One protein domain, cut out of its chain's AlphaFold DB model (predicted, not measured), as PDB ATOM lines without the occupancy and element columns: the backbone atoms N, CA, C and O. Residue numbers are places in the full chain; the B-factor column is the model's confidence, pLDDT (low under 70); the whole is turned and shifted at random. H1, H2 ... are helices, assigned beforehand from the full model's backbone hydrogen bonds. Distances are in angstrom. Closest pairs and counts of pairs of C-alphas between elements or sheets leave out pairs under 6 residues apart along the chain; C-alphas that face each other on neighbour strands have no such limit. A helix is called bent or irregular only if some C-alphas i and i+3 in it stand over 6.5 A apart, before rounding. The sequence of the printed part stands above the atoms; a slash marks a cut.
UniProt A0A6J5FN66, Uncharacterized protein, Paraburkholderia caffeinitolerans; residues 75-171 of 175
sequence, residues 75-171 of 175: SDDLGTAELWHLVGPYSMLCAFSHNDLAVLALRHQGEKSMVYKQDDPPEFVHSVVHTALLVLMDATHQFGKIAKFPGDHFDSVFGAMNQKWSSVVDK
ATOM      1  N   SER A  75     -28.906 -20.774 112.994       88.88
ATOM      2  CA  SER A  75     -28.412 -22.151 112.836       88.88
ATOM      3  C   SER A  75     -27.849 -22.433 111.441       88.88
ATOM      4  O   SER A  75     -26.863 -23.153 111.316       88.88
ATOM      5  N   ASP A  76     -28.451 -21.852 110.402       90.81
ATOM      6  CA  ASP A  76     -28.044 -22.061 109.012       90.81
ATOM      7  C   ASP A  76     -26.737 -21.306 108.723       90.81
ATOM      8  O   ASP A  76     -25.836 -21.830 108.065       90.81
ATOM      9  N   ASP A  77     -26.599 -20.095 109.272       92.25
ATOM     10  CA  ASP A  77     -25.370 -19.306 109.165       92.25
ATOM     11  C   ASP A  77     -24.236 -19.903 110.013       92.25
ATOM     12  O   ASP A  77     -23.103 -19.967 109.547       92.25
ATOM     13  N   LEU A  78     -24.531 -20.424 111.212       94.12
ATOM     14  CA  LEU A  78     -23.579 -21.211 112.004       94.12
ATOM     15  C   LEU A  78     -23.057 -22.402 111.205       94.12
ATOM     16  O   LEU A  78     -21.860 -22.677 111.209       94.12
ATOM     17  N   GLY A  79     -23.944 -23.084 110.488       92.62
ATOM     18  CA  GLY A  79     -23.559 -24.191 109.638       92.62
ATOM     19  C   GLY A  79     -22.691 -23.795 108.455       92.62
ATOM     20  O   GLY A  79     -21.661 -24.419 108.202       92.62
ATOM     21  N   THR A  80     -23.084 -22.726 107.769       92.06
ATOM     22  CA  THR A  80     -22.347 -22.177 106.624       92.06
ATOM     23  C   THR A  80     -20.964 -21.667 107.040       92.06
ATOM     24  O   THR A  80     -20.001 -21.815 106.298       92.06
ATOM     25  N   ALA A  81     -20.842 -21.140 108.259       92.31
ATOM     26  CA  ALA A  81     -19.585 -20.698 108.849       92.31
ATOM     27  C   ALA A  81     -18.733 -21.842 109.439       92.31
ATOM     28  O   ALA A  81     -17.707 -21.560 110.057       92.31
ATOM     29  N   GLU A  82     -19.126 -23.113 109.286       92.81
ATOM     30  CA  GLU A  82     -18.445 -24.289 109.863       92.81
ATOM     31  C   GLU A  82     -18.396 -24.286 111.405       92.81
ATOM     32  O   GLU A  82     -17.462 -24.780 112.033       92.81
ATOM     33  N   LEU A  83     -19.419 -23.718 112.039       93.25
ATOM     34  CA  LEU A  83     -19.555 -23.558 113.490       93.25
ATOM     35  C   LEU A  83     -20.744 -24.359 114.043       93.25
ATOM     36  O   LEU A  83     -21.342 -23.988 115.051       93.25
ATOM     37  N   TRP A  84     -21.094 -25.482 113.404       91.75
ATOM     38  CA  TRP A  84     -22.206 -26.353 113.821       91.75
ATOM     39  C   TRP A  84     -22.144 -26.759 115.299       91.75
ATOM     40  O   TRP A  84     -23.173 -26.837 115.968       91.75
ATOM     41  N   HIS A  85     -20.935 -26.961 115.823       88.88
ATOM     42  CA  HIS A  85     -20.700 -27.315 117.222       88.88
ATOM     43  C   HIS A  85     -21.163 -26.229 118.215       88.88
ATOM     44  O   HIS A  85     -21.379 -26.528 119.387       88.88
ATOM     45  N   LEU A  86     -21.375 -24.988 117.759       92.19
ATOM     46  CA  LEU A  86     -21.872 -23.880 118.576       92.19
ATOM     47  C   LEU A  86     -23.397 -23.719 118.542       92.19
ATOM     48  O   LEU A  86     -23.909 -22.902 119.299       92.19
ATOM     49  N   VAL A  87     -24.152 -24.488 117.744       91.38
ATOM     50  CA  VAL A  87     -25.628 -24.363 117.676       91.38
ATOM     51  C   VAL A  87     -26.293 -24.636 119.028       91.38
ATOM     52  O   VAL A  87     -27.138 -23.854 119.473       91.38
ATOM     53  N   GLY A  88     -25.904 -25.726 119.694       88.38
ATOM     54  CA  GLY A  88     -26.402 -26.071 121.029       88.38
ATOM     55  C   GLY A  88     -26.036 -25.010 122.072       88.38
ATOM     56  O   GLY A  88     -26.940 -24.434 122.681       88.38
ATOM     57  N   PRO A  89     -24.738 -24.684 122.235       88.25
ATOM     58  CA  PRO A  89     -24.302 -23.644 123.159       88.25
ATOM     59  C   PRO A  89     -24.935 -22.272 122.901       88.25
ATOM     60  O   PRO A  89     -25.354 -21.610 123.845       88.25
ATOM     61  N   TYR A  90     -25.074 -21.854 121.639       89.56
ATOM     62  CA  TYR A  90     -25.763 -20.617 121.273       89.56
ATOM     63  C   TYR A  90     -27.214 -20.619 121.759       89.56
ATOM     64  O   TYR A  90     -27.626 -19.698 122.460       89.56
ATOM     65  N   SER A  91     -27.967 -21.676 121.444       87.06
ATOM     66  CA  SER A  91     -29.379 -21.784 121.828       87.06
ATOM     67  C   SER A  91     -29.547 -21.737 123.348       87.06
ATOM     68  O   SER A  91     -30.396 -21.009 123.853       87.06
ATOM     69  N   MET A  92     -28.683 -22.448 124.078       84.94
ATOM     70  CA  MET A  92     -28.653 -22.453 125.541       84.94
ATOM     71  C   MET A  92     -28.323 -21.070 126.125       84.94
ATOM     72  O   MET A  92     -28.979 -20.628 127.063       84.94
ATOM     73  N   LEU A  93     -27.332 -20.362 125.575       86.06
ATOM     74  CA  LEU A  93     -26.955 -19.026 126.044       86.06
ATOM     75  C   LEU A  93     -28.040 -17.980 125.760       86.06
ATOM     76  O   LEU A  93     -28.278 -17.112 126.601       86.06
ATOM     77  N   CYS A  94     -28.709 -18.059 124.608       86.50
ATOM     78  CA  CYS A  94     -29.860 -17.210 124.295       86.50
ATOM     79  C   CYS A  94     -31.006 -17.461 125.277       86.50
ATOM     80  O   CYS A  94     -31.520 -16.520 125.880       86.50
ATOM     81  N   ALA A  95     -31.346 -18.732 125.487       84.06
ATOM     82  CA  ALA A  95     -32.356 -19.161 126.443       84.06
ATOM     83  C   ALA A  95     -32.054 -18.634 127.861       84.06
ATOM     84  O   ALA A  95     -32.920 -18.069 128.531       84.06
ATOM     85  N   PHE A  96     -30.788 -18.703 128.277       82.12
ATOM     86  CA  PHE A  96     -30.328 -18.218 129.577       82.12
ATOM     87  C   PHE A  96     -30.376 -16.700 129.711       82.12
ATOM     88  O   PHE A  96     -30.880 -16.180 130.704       82.12
ATOM     89  N   SER A  97     -29.905 -15.977 128.694       82.31
ATOM     90  CA  SER A  97     -29.875 -14.509 128.691       82.31
ATOM     91  C   SER A  97     -31.274 -13.901 128.816       82.31
ATOM     92  O   SER A  97     -31.430 -12.802 129.346       82.31
ATOM     93  N   HIS A  98     -32.295 -14.622 128.352       82.50
ATOM     94  CA  HIS A  98     -33.691 -14.213 128.448       82.50
ATOM     95  C   HIS A  98     -34.449 -14.872 129.611       82.50
ATOM     96  O   HIS A  98     -35.616 -14.543 129.813       82.50
ATOM     97  N   ASN A  99     -33.799 -15.755 130.388       79.81
ATOM     98  CA  ASN A  99     -34.437 -16.653 131.360       79.81
ATOM     99  C   ASN A  99     -35.725 -17.264 130.789       79.81
ATOM    100  O   ASN A  99     -36.808 -17.138 131.367       79.81
ATOM    101  N   ASP A 100     -35.608 -17.851 129.602       84.38
ATOM    102  CA  ASP A 100     -36.746 -18.438 128.916       84.38
ATOM    103  C   ASP A 100     -37.253 -19.708 129.622       84.38
ATOM    104  O   ASP A 100     -36.697 -20.194 130.612       84.38
ATOM    105  N   LEU A 101     -38.332 -20.274 129.082       81.38
ATOM    106  CA  LEU A 101     -38.935 -21.478 129.638       81.38
ATOM    107  C   LEU A 101     -37.987 -22.689 129.628       81.38
ATOM    108  O   LEU A 101     -38.090 -23.523 130.523       81.38
ATOM    109  N   ALA A 102     -37.077 -22.807 128.657       81.88
ATOM    110  CA  ALA A 102     -36.157 -23.938 128.581       81.88
ATOM    111  C   ALA A 102     -35.137 -23.900 129.727       81.88
ATOM    112  O   ALA A 102     -34.896 -24.923 130.365       81.88
ATOM    113  N   VAL A 103     -34.594 -22.721 130.044       80.69
ATOM    114  CA  VAL A 103     -33.688 -22.556 131.192       80.69
ATOM    115  C   VAL A 103     -34.423 -22.661 132.520       80.69
ATOM    116  O   VAL A 103     -33.912 -23.287 133.449       80.69
ATOM    117  N   LEU A 104     -35.641 -22.123 132.618       82.50
ATOM    118  CA  LEU A 104     -36.463 -22.314 133.812       82.50
ATOM    119  C   LEU A 104     -36.767 -23.800 134.042       82.50
ATOM    120  O   LEU A 104     -36.594 -24.282 135.159       82.50
ATOM    121  N   ALA A 105     -37.133 -24.544 132.999       83.81
ATOM    122  CA  ALA A 105     -37.372 -25.981 133.092       83.81
ATOM    123  C   ALA A 105     -36.106 -26.767 133.467       83.81
ATOM    124  O   ALA A 105     -36.194 -27.708 134.253       83.81
ATOM    125  N   LEU A 106     -34.939 -26.372 132.944       82.69
ATOM    126  CA  LEU A 106     -33.655 -26.990 133.285       82.69
ATOM    127  C   LEU A 106     -33.319 -26.821 134.773       82.69
ATOM    128  O   LEU A 106     -32.964 -27.793 135.431       82.69
ATOM    129  N   ARG A 107     -33.455 -25.603 135.310       81.81
ATOM    130  CA  ARG A 107     -33.165 -25.301 136.725       81.81
ATOM    131  C   ARG A 107     -34.075 -26.062 137.688       81.81
ATOM    132  O   ARG A 107     -33.618 -26.557 138.711       81.81
ATOM    133  N   HIS A 108     -35.346 -26.191 137.324       84.75
ATOM    134  CA  HIS A 108     -36.395 -26.761 138.172       84.75
ATOM    135  C   HIS A 108     -36.684 -28.226 137.839       84.75
ATOM    136  O   HIS A 108     -37.788 -28.721 138.084       84.75
ATOM    137  N   GLN A 109     -35.733 -28.938 137.230       81.38
ATOM    138  CA  GLN A 109     -35.945 -30.330 136.868       81.38
ATOM    139  C   GLN A 109     -36.160 -31.180 138.130       81.38
ATOM    140  O   GLN A 109     -35.261 -31.344 138.948       81.38
ATOM    141  N   GLY A 110     -37.365 -31.741 138.271       81.88
ATOM    142  CA  GLY A 110     -37.767 -32.507 139.456       81.88
ATOM    143  C   GLY A 110     -38.469 -31.684 140.543       81.88
ATOM    144  O   GLY A 110     -38.966 -32.264 141.507       81.88
ATOM    145  N   GLU A 111     -38.588 -30.368 140.366       83.38
ATOM    146  CA  GLU A 111     -39.304 -29.486 141.285       83.38
ATOM    147  C   GLU A 111     -40.800 -29.398 140.956       83.38
ATOM    148  O   GLU A 111     -41.239 -29.560 139.816       83.38
ATOM    149  N   LYS A 112     -41.615 -29.103 141.975       83.81
ATOM    150  CA  LYS A 112     -43.078 -28.952 141.824       83.81
ATOM    151  C   LYS A 112     -43.502 -27.564 141.333       83.81
ATOM    152  O   LYS A 112     -44.670 -27.365 141.007       83.81
ATOM    153  N   SER A 113     -42.582 -26.603 141.318       83.00
ATOM    154  CA  SER A 113     -42.834 -25.209 140.952       83.00
ATOM    155  C   SER A 113     -41.581 -24.556 140.380       83.00
ATOM    156  O   SER A 113     -40.475 -24.945 140.742       83.00
ATOM    157  N   MET A 114     -41.764 -23.527 139.548       84.81
ATOM    158  CA  MET A 114     -40.677 -22.716 138.998       84.81
ATOM    159  C   MET A 114     -40.600 -21.350 139.685       84.81
ATOM    160  O   MET A 114     -41.608 -20.652 139.796       84.81
ATOM    161  N   VAL A 115     -39.404 -20.952 140.108       82.50
ATOM    162  CA  VAL A 115     -39.066 -19.612 140.597       82.50
ATOM    163  C   VAL A 115     -38.007 -18.981 139.698       82.50
ATOM    164  O   VAL A 115     -37.195 -19.651 139.079       82.50
ATOM    165  N   TYR A 116     -37.985 -17.656 139.600       75.44
ATOM    166  CA  TYR A 116     -37.062 -16.999 138.667       75.44
ATOM    167  C   TYR A 116     -35.588 -17.045 139.118       75.44
ATOM    168  O   TYR A 116     -34.684 -16.919 138.300       75.44
ATOM    169  N   LYS A 117     -35.340 -17.209 140.424       74.88
ATOM    170  CA  LYS A 117     -34.008 -17.177 141.045       74.88
ATOM    171  C   LYS A 117     -33.728 -18.495 141.770       74.88
ATOM    172  O   LYS A 117     -33.902 -18.568 142.982       74.88
ATOM    173  N   GLN A 118     -33.340 -19.519 141.020       79.94
ATOM    174  CA  GLN A 118     -32.778 -20.758 141.560       79.94
ATOM    175  C   GLN A 118     -31.288 -20.813 141.212       79.94
ATOM    176  O   GLN A 118     -30.885 -20.259 140.186       79.94
ATOM    177  N   ASP A 119     -30.496 -21.461 142.062       81.88
ATOM    178  CA  ASP A 119     -29.080 -21.697 141.794       81.88
ATOM    179  C   ASP A 119     -28.898 -22.526 140.518       81.88
ATOM    180  O   ASP A 119     -29.627 -23.487 140.259       81.88
ATOM    181  N   ASP A 120     -27.908 -22.142 139.717       81.06
ATOM    182  CA  ASP A 120     -27.527 -22.883 138.524       81.06
ATOM    183  C   ASP A 120     -26.621 -24.069 138.902       81.06
ATOM    184  O   ASP A 120     -25.702 -23.899 139.712       81.06
ATOM    185  N   PRO A 121     -26.813 -25.261 138.302       82.00
ATOM    186  CA  PRO A 121     -25.911 -26.387 138.513       82.00
ATOM    187  C   PRO A 121     -24.456 -26.017 138.164       82.00
ATOM    188  O   PRO A 121     -24.231 -25.361 137.138       82.00
ATOM    189  N   PRO A 122     -23.446 -26.467 138.931       83.62
ATOM    190  CA  PRO A 122     -22.039 -26.205 138.620       83.62
ATOM    191  C   PRO A 122     -21.646 -26.616 137.195       83.62
ATOM    192  O   PRO A 122     -20.932 -25.881 136.510       83.62
ATOM    193  N   GLU A 123     -22.166 -27.750 136.710       82.62
ATOM    194  CA  GLU A 123     -21.987 -28.215 135.332       82.62
ATOM    195  C   GLU A 123     -22.453 -27.190 134.298       82.62
ATOM    196  O   GLU A 123     -21.769 -26.966 133.299       82.62
ATOM    197  N   PHE A 124     -23.583 -26.531 134.555       81.81
ATOM    198  CA  PHE A 124     -24.122 -25.515 133.665       81.81
ATOM    199  C   PHE A 124     -23.213 -24.280 133.614       81.81
ATOM    200  O   PHE A 124     -22.841 -23.829 132.527       81.81
ATOM    201  N   VAL A 125     -22.795 -23.769 134.778       83.12
ATOM    202  CA  VAL A 125     -21.876 -22.619 134.868       83.12
ATOM    203  C   VAL A 125     -20.574 -22.917 134.122       83.12
ATOM    204  O   VAL A 125     -20.096 -22.097 133.336       83.12
ATOM    205  N   HIS A 126     -20.030 -24.119 134.302       84.00
ATOM    206  CA  HIS A 126     -18.841 -24.563 133.588       84.00
ATOM    207  C   HIS A 126     -19.052 -24.625 132.069       84.00
ATOM    208  O   HIS A 126     -18.207 -24.129 131.325       84.00
ATOM    209  N   SER A 127     -20.181 -25.155 131.584       83.12
ATOM    210  CA  SER A 127     -20.503 -25.176 130.148       83.12
ATOM    211  C   SER A 127     -20.598 -23.774 129.536       83.12
ATOM    212  O   SER A 127     -20.137 -23.565 128.408       83.12
ATOM    213  N   VAL A 128     -21.146 -22.799 130.269       84.94
ATOM    214  CA  VAL A 128     -21.195 -21.389 129.842       84.94
ATOM    215  C   VAL A 128     -19.787 -20.811 129.711       84.94
ATOM    216  O   VAL A 128     -19.444 -20.265 128.659       84.94
ATOM    217  N   VAL A 129     -18.954 -20.968 130.743       85.19
ATOM    218  CA  VAL A 129     -17.565 -20.476 130.754       85.19
ATOM    219  C   VAL A 129     -16.748 -21.125 129.636       85.19
ATOM    220  O   VAL A 129     -16.080 -20.428 128.872       85.19
ATOM    221  N   HIS A 130     -16.860 -22.445 129.486       85.69
ATOM    222  CA  HIS A 130     -16.207 -23.207 128.428       85.69
ATOM    223  C   HIS A 130     -16.580 -22.686 127.038       85.69
ATOM    224  O   HIS A 130     -15.704 -22.397 126.224       85.69
ATOM    225  N   THR A 131     -17.876 -22.502 126.778       87.25
ATOM    226  CA  THR A 131     -18.359 -21.973 125.496       87.25
ATOM    227  C   THR A 131     -17.824 -20.569 125.235       87.25
ATOM    228  O   THR A 131     -17.357 -20.285 124.133       87.25
ATOM    229  N   ALA A 132     -17.875 -19.680 126.230       86.25
ATOM    230  CA  ALA A 132     -17.420 -18.301 126.075       86.25
ATOM    231  C   ALA A 132     -15.947 -18.233 125.653       86.25
ATOM    232  O   ALA A 132     -15.578 -17.439 124.788       86.25
ATOM    233  N   LEU A 133     -15.123 -19.097 126.236       87.62
ATOM    234  CA  LEU A 133     -13.693 -19.128 125.981       87.62
ATOM    235  C   LEU A 133     -13.347 -19.811 124.652       87.62
ATOM    236  O   LEU A 133     -12.504 -19.281 123.934       87.62
ATOM    237  N   LEU A 134     -14.057 -20.872 124.244       87.44
ATOM    238  CA  LEU A 134     -13.958 -21.397 122.870       87.44
ATOM    239  C   LEU A 134     -14.243 -20.304 121.833       87.44
ATOM    240  O   LEU A 134     -13.439 -20.058 120.937       87.44
ATOM    241  N   VAL A 135     -15.358 -19.588 121.998       88.75
ATOM    242  CA  VAL A 135     -15.773 -18.523 121.074       88.75
ATOM    243  C   VAL A 135     -14.770 -17.373 121.063       88.75
ATOM    244  O   VAL A 135     -14.498 -16.811 120.003       88.75
ATOM    245  N   LEU A 136     -14.213 -17.011 122.223       89.12
ATOM    246  CA  LEU A 136     -13.180 -15.982 122.326       89.12
ATOM    247  C   LEU A 136     -11.910 -16.384 121.570       89.12
ATOM    248  O   LEU A 136     -11.355 -15.561 120.840       89.12
ATOM    249  N   MET A 137     -11.457 -17.629 121.730       89.50
ATOM    250  CA  MET A 137     -10.259 -18.128 121.055       89.50
ATOM    251  C   MET A 137     -10.462 -18.188 119.539       89.50
ATOM    252  O   MET A 137      -9.626 -17.667 118.801       89.50
ATOM    253  N   ASP A 138     -11.601 -18.696 119.068       88.50
ATOM    254  CA  ASP A 138     -11.920 -18.735 117.636       88.50
ATOM    255  C   ASP A 138     -12.036 -17.333 117.027       88.50
ATOM    256  O   ASP A 138     -11.488 -17.064 115.955       88.50
ATOM    257  N   ALA A 139     -12.700 -16.407 117.723       87.88
ATOM    258  CA  ALA A 139     -12.796 -15.014 117.298       87.88
ATOM    259  C   ALA A 139     -11.424 -14.342 117.231       87.88
ATOM    260  O   ALA A 139     -11.132 -13.647 116.259       87.88
ATOM    261  N   THR A 140     -10.568 -14.580 118.227       88.88
ATOM    262  CA  THR A 140      -9.204 -14.043 118.250       88.88
ATOM    263  C   THR A 140      -8.396 -14.594 117.078       88.88
ATOM    264  O   THR A 140      -7.774 -13.819 116.355       88.88
ATOM    265  N   HIS A 141      -8.463 -15.905 116.826       88.81
ATOM    266  CA  HIS A 141      -7.793 -16.534 115.689       88.81
ATOM    267  C   HIS A 141      -8.264 -15.953 114.350       88.81
ATOM    268  O   HIS A 141      -7.449 -15.625 113.488       88.81
ATOM    269  N   GLN A 142      -9.579 -15.782 114.181       85.44
ATOM    270  CA  GLN A 142     -10.147 -15.188 112.974       85.44
ATOM    271  C   GLN A 142      -9.711 -13.728 112.799       85.44
ATOM    272  O   GLN A 142      -9.388 -13.316 111.686       85.44
ATOM    273  N   PHE A 143      -9.641 -12.958 113.886       85.19
ATOM    274  CA  PHE A 143      -9.131 -11.588 113.861       85.19
ATOM    275  C   PHE A 143      -7.668 -11.532 113.398       85.19
ATOM    276  O   PHE A 143      -7.323 -10.683 112.577       85.19
ATOM    277  N   GLY A 144      -6.843 -12.492 113.830       85.38
ATOM    278  CA  GLY A 144      -5.467 -12.698 113.363       85.38
ATOM    279  C   GLY A 144      -5.307 -12.797 111.847       85.38
ATOM    280  O   GLY A 144      -4.326 -12.316 111.293       85.38
ATOM    281  N   LYS A 145      -6.297 -13.383 111.164       83.44
ATOM    282  CA  LYS A 145      -6.290 -13.554 109.700       83.44
ATOM    283  C   LYS A 145      -6.675 -12.287 108.939       83.44
ATOM    284  O   LYS A 145      -6.379 -12.179 107.754       83.44
ATOM    285  N   ILE A 146      -7.389 -11.371 109.590       81.25
ATOM    286  CA  ILE A 146      -7.974 -10.186 108.950       81.25
ATOM    287  C   ILE A 146      -7.141  -8.935 109.257       81.25
ATOM    288  O   ILE A 146      -6.978  -8.071 108.397       81.25
ATOM    289  N   ALA A 147      -6.614  -8.818 110.476       82.12
ATOM    290  CA  ALA A 147      -5.833  -7.667 110.903       82.12
ATOM    291  C   ALA A 147      -4.339  -7.822 110.570       82.12
ATOM    292  O   ALA A 147      -3.777  -8.914 110.577       82.12
ATOM    293  N   LYS A 148      -3.675  -6.697 110.280       79.06
ATOM    294  CA  LYS A 148      -2.239  -6.663 109.983       79.06
ATOM    295  C   LYS A 148      -1.443  -6.543 111.280       79.06
ATOM    296  O   LYS A 148      -1.470  -5.493 111.919       79.06
ATOM    297  N   PHE A 149      -0.686  -7.581 111.616       83.12
ATOM    298  CA  PHE A 149       0.225  -7.592 112.760       83.12
ATOM    299  C   PHE A 149       1.691  -7.588 112.301       83.12
ATOM    300  O   PHE A 149       1.999  -8.077 111.212       83.12
ATOM    301  N   PRO A 150       2.610  -6.992 113.080       85.06
ATOM    302  CA  PRO A 150       4.033  -7.014 112.765       85.06
ATOM    303  C   PRO A 150       4.640  -8.398 113.041       85.06
ATOM    304  O   PRO A 150       4.605  -8.875 114.176       85.06
ATOM    305  N   GLY A 151       5.245  -9.002 112.011       82.00
ATOM    306  CA  GLY A 151       5.916 -10.305 112.106       82.00
ATOM    307  C   GLY A 151       5.020 -11.401 112.697       82.00
ATOM    308  O   GLY A 151       3.803 -11.365 112.531       82.00
ATOM    309  N   ASP A 152       5.622 -12.317 113.456       83.00
ATOM    310  CA  ASP A 152       4.936 -13.470 114.068       83.00
ATOM    311  C   ASP A 152       4.362 -13.158 115.468       83.00
ATOM    312  O   ASP A 152       4.093 -14.052 116.276       83.00
ATOM    313  N   HIS A 153       4.198 -11.872 115.810       86.69
ATOM    314  CA  HIS A 153       3.794 -11.465 117.159       86.69
ATOM    315  C   HIS A 153       2.396 -11.978 117.532       86.69
ATOM    316  O   HIS A 153       2.186 -12.419 118.662       86.69
ATOM    317  N   PHE A 154       1.455 -11.961 116.581       91.06
ATOM    318  CA  PHE A 154       0.104 -12.475 116.803       91.06
ATOM    319  C   PHE A 154       0.124 -13.973 117.127       91.06
ATOM    320  O   PHE A 154      -0.421 -14.371 118.153       91.06
ATOM    321  N   ASP A 155       0.796 -14.786 116.308       89.31
ATOM    322  CA  ASP A 155       0.831 -16.242 116.486       89.31
ATOM    323  C   ASP A 155       1.503 -16.639 117.804       89.31
ATOM    324  O   ASP A 155       1.031 -17.538 118.504       89.31
ATOM    325  N   SER A 156       2.558 -15.916 118.200       89.62
ATOM    326  CA  SER A 156       3.223 -16.111 119.491       89.62
ATOM    327  C   SER A 156       2.284 -15.841 120.675       89.62
ATOM    328  O   SER A 156       2.149 -16.683 121.569       89.62
ATOM    329  N   VAL A 157       1.594 -14.693 120.679       90.06
ATOM    330  CA  VAL A 157       0.657 -14.324 121.753       90.06
ATOM    331  C   VAL A 157      -0.550 -15.261 121.769       90.06
ATOM    332  O   VAL A 157      -0.942 -15.743 122.833       90.06
ATOM    333  N   PHE A 158      -1.106 -15.568 120.597       92.06
ATOM    334  CA  PHE A 158      -2.235 -16.478 120.446       92.06
ATOM    335  C   PHE A 158      -1.903 -17.882 120.967       92.06
ATOM    336  O   PHE A 158      -2.676 -18.452 121.738       92.06
ATOM    337  N   GLY A 159      -0.725 -18.416 120.628       90.00
ATOM    338  CA  GLY A 159      -0.255 -19.706 121.131       90.00
ATOM    339  C   GLY A 159      -0.144 -19.741 122.658       90.00
ATOM    340  O   GLY A 159      -0.624 -20.681 123.294       90.00
ATOM    341  N   ALA A 160       0.414 -18.687 123.265       89.44
ATOM    342  CA  ALA A 160       0.519 -18.575 124.720       89.44
ATOM    343  C   ALA A 160      -0.854 -18.467 125.411       89.44
ATOM    344  O   ALA A 160      -1.059 -19.048 126.480       89.44
ATOM    345  N   MET A 161      -1.807 -17.746 124.810       88.75
ATOM    346  CA  MET A 161      -3.190 -17.690 125.295       88.75
ATOM    347  C   MET A 161      -3.851 -19.068 125.243       88.75
ATOM    348  O   MET A 161      -4.435 -19.500 126.239       88.75
ATOM    349  N   ASN A 162      -3.708 -19.774 124.119       86.94
ATOM    350  CA  ASN A 162      -4.319 -21.082 123.917       86.94
ATOM    351  C   ASN A 162      -3.814 -22.111 124.943       86.94
ATOM    352  O   ASN A 162      -4.616 -22.794 125.572       86.94
ATOM    353  N   GLN A 163      -2.503 -22.145 125.204       86.00
ATOM    354  CA  GLN A 163      -1.915 -23.030 126.219       86.00
ATOM    355  C   GLN A 163      -2.446 -22.761 127.633       86.00
ATOM    356  O   GLN A 163      -2.754 -23.695 128.375       86.00
ATOM    357  N   LYS A 164      -2.566 -21.485 128.025       84.69
ATOM    358  CA  LYS A 164      -3.098 -21.120 129.347       84.69
ATOM    359  C   LYS A 164      -4.552 -21.544 129.496       84.69
ATOM    360  O   LYS A 164      -4.932 -22.056 130.545       84.69
ATOM    361  N   TRP A 165      -5.351 -21.346 128.454       81.06
ATOM    362  CA  TRP A 165      -6.768 -21.680 128.468       81.06
ATOM    363  C   TRP A 165      -7.024 -23.190 128.553       81.06
ATOM    364  O   TRP A 165      -7.847 -23.597 129.370       81.06
ATOM    365  N   SER A 166      -6.283 -24.027 127.815       76.88
ATOM    366  CA  SER A 166      -6.429 -25.492 127.900       76.88
ATOM    367  C   SER A 166      -6.329 -26.001 129.342       76.88
ATOM    368  O   SER A 166      -7.144 -26.804 129.781       76.88
ATOM    369  N   SER A 167      -5.431 -25.420 130.148       74.62
ATOM    370  CA  SER A 167      -5.286 -25.778 131.568       74.62
ATOM    371  C   SER A 167      -6.502 -25.458 132.455       74.62
ATOM    372  O   SER A 167      -6.610 -25.991 133.560       74.62
ATOM    373  N   VAL A 168      -7.393 -24.569 132.009       72.12
ATOM    374  CA  VAL A 168      -8.637 -24.206 132.704       72.12
ATOM    375  C   VAL A 168      -9.784 -25.102 132.237       72.12
ATOM    376  O   VAL A 168     -10.555 -25.559 133.074       72.12
ATOM    377  N   VAL A 169      -9.857 -25.394 130.935       71.62
ATOM    378  CA  VAL A 169     -10.857 -26.299 130.332       71.62
ATOM    379  C   VAL A 169     -10.754 -27.719 130.840       71.62
ATOM    380  O   VAL A 169     -11.768 -28.368 131.080       71.62
ATOM    381  N   ASP A 170      -9.523 -28.210 130.947       73.62
ATOM    382  CA  ASP A 170      -9.264 -29.621 131.209       73.62
ATOM    383  C   ASP A 170      -9.482 -29.980 132.689       73.62
ATOM    384  O   ASP A 170      -9.424 -31.153 133.075       73.62
ATOM    385  N   LYS A 171      -9.761 -28.982 133.540       72.00
ATOM    386  CA  LYS A 171     -10.115 -29.205 134.940       72.00
ATOM    387  C   LYS A 171     -11.529 -29.756 135.038       72.00
ATOM    388  O   LYS A 171     -12.485 -29.190 134.519       72.00
TER     389      LYS A 171
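What this domain is: This is residues 75 to 171 of the 175 residues of an uncharacterized protein of Paraburkholderia caffeinitolerans (UniProt A0A6J5FN66). H4 and H5 make a long helical hairpin, and H2 crosses H4 on the side away from H5; H1 folds back on one end of H2, and H3 meets its other end. The printed part, 97 residues, is all helix: five named helices, H1 to H5. It is loose and flat, with a radius of gyration of the C-alphas of 17.4 A and spans of 60 by 32 by 17 A.

Where its parts are: H4, residues 122 to 146, runs 36.5 A from C-alpha 122 at (-22.039, -26.205, 138.620). H5, residues 153 to 169, runs 24.7 A to C-alpha 169 at (-10.857, -26.299, 130.332). H2, residues 84 to 97, is only just irregular: C-alphas 85 and 88 are 7.0 A apart. H1 is residues 75 to 80, H3 101 to 107.

How they stand to each other: H4 and H5 touch, closest C-alphas His 130 and Val 169 at 6.5 A, opposite ways at a shallow tilt of 11 degrees. H4 touches H2 with residues 128 to 131 alone, at a steep tilt of 58 degrees; the closest C-alphas, Pro 89 and Thr 131, are 6.6 A apart. Every O i to N i+4 pair is within hydrogen-bond range in H1, H3 and H4, 8 of 10 in H2, 11 of 13 in H5.

The domain as a whole: The printed part has no cut. The link H3 to H4 is long; no printed residue is under 70 in pLDDT.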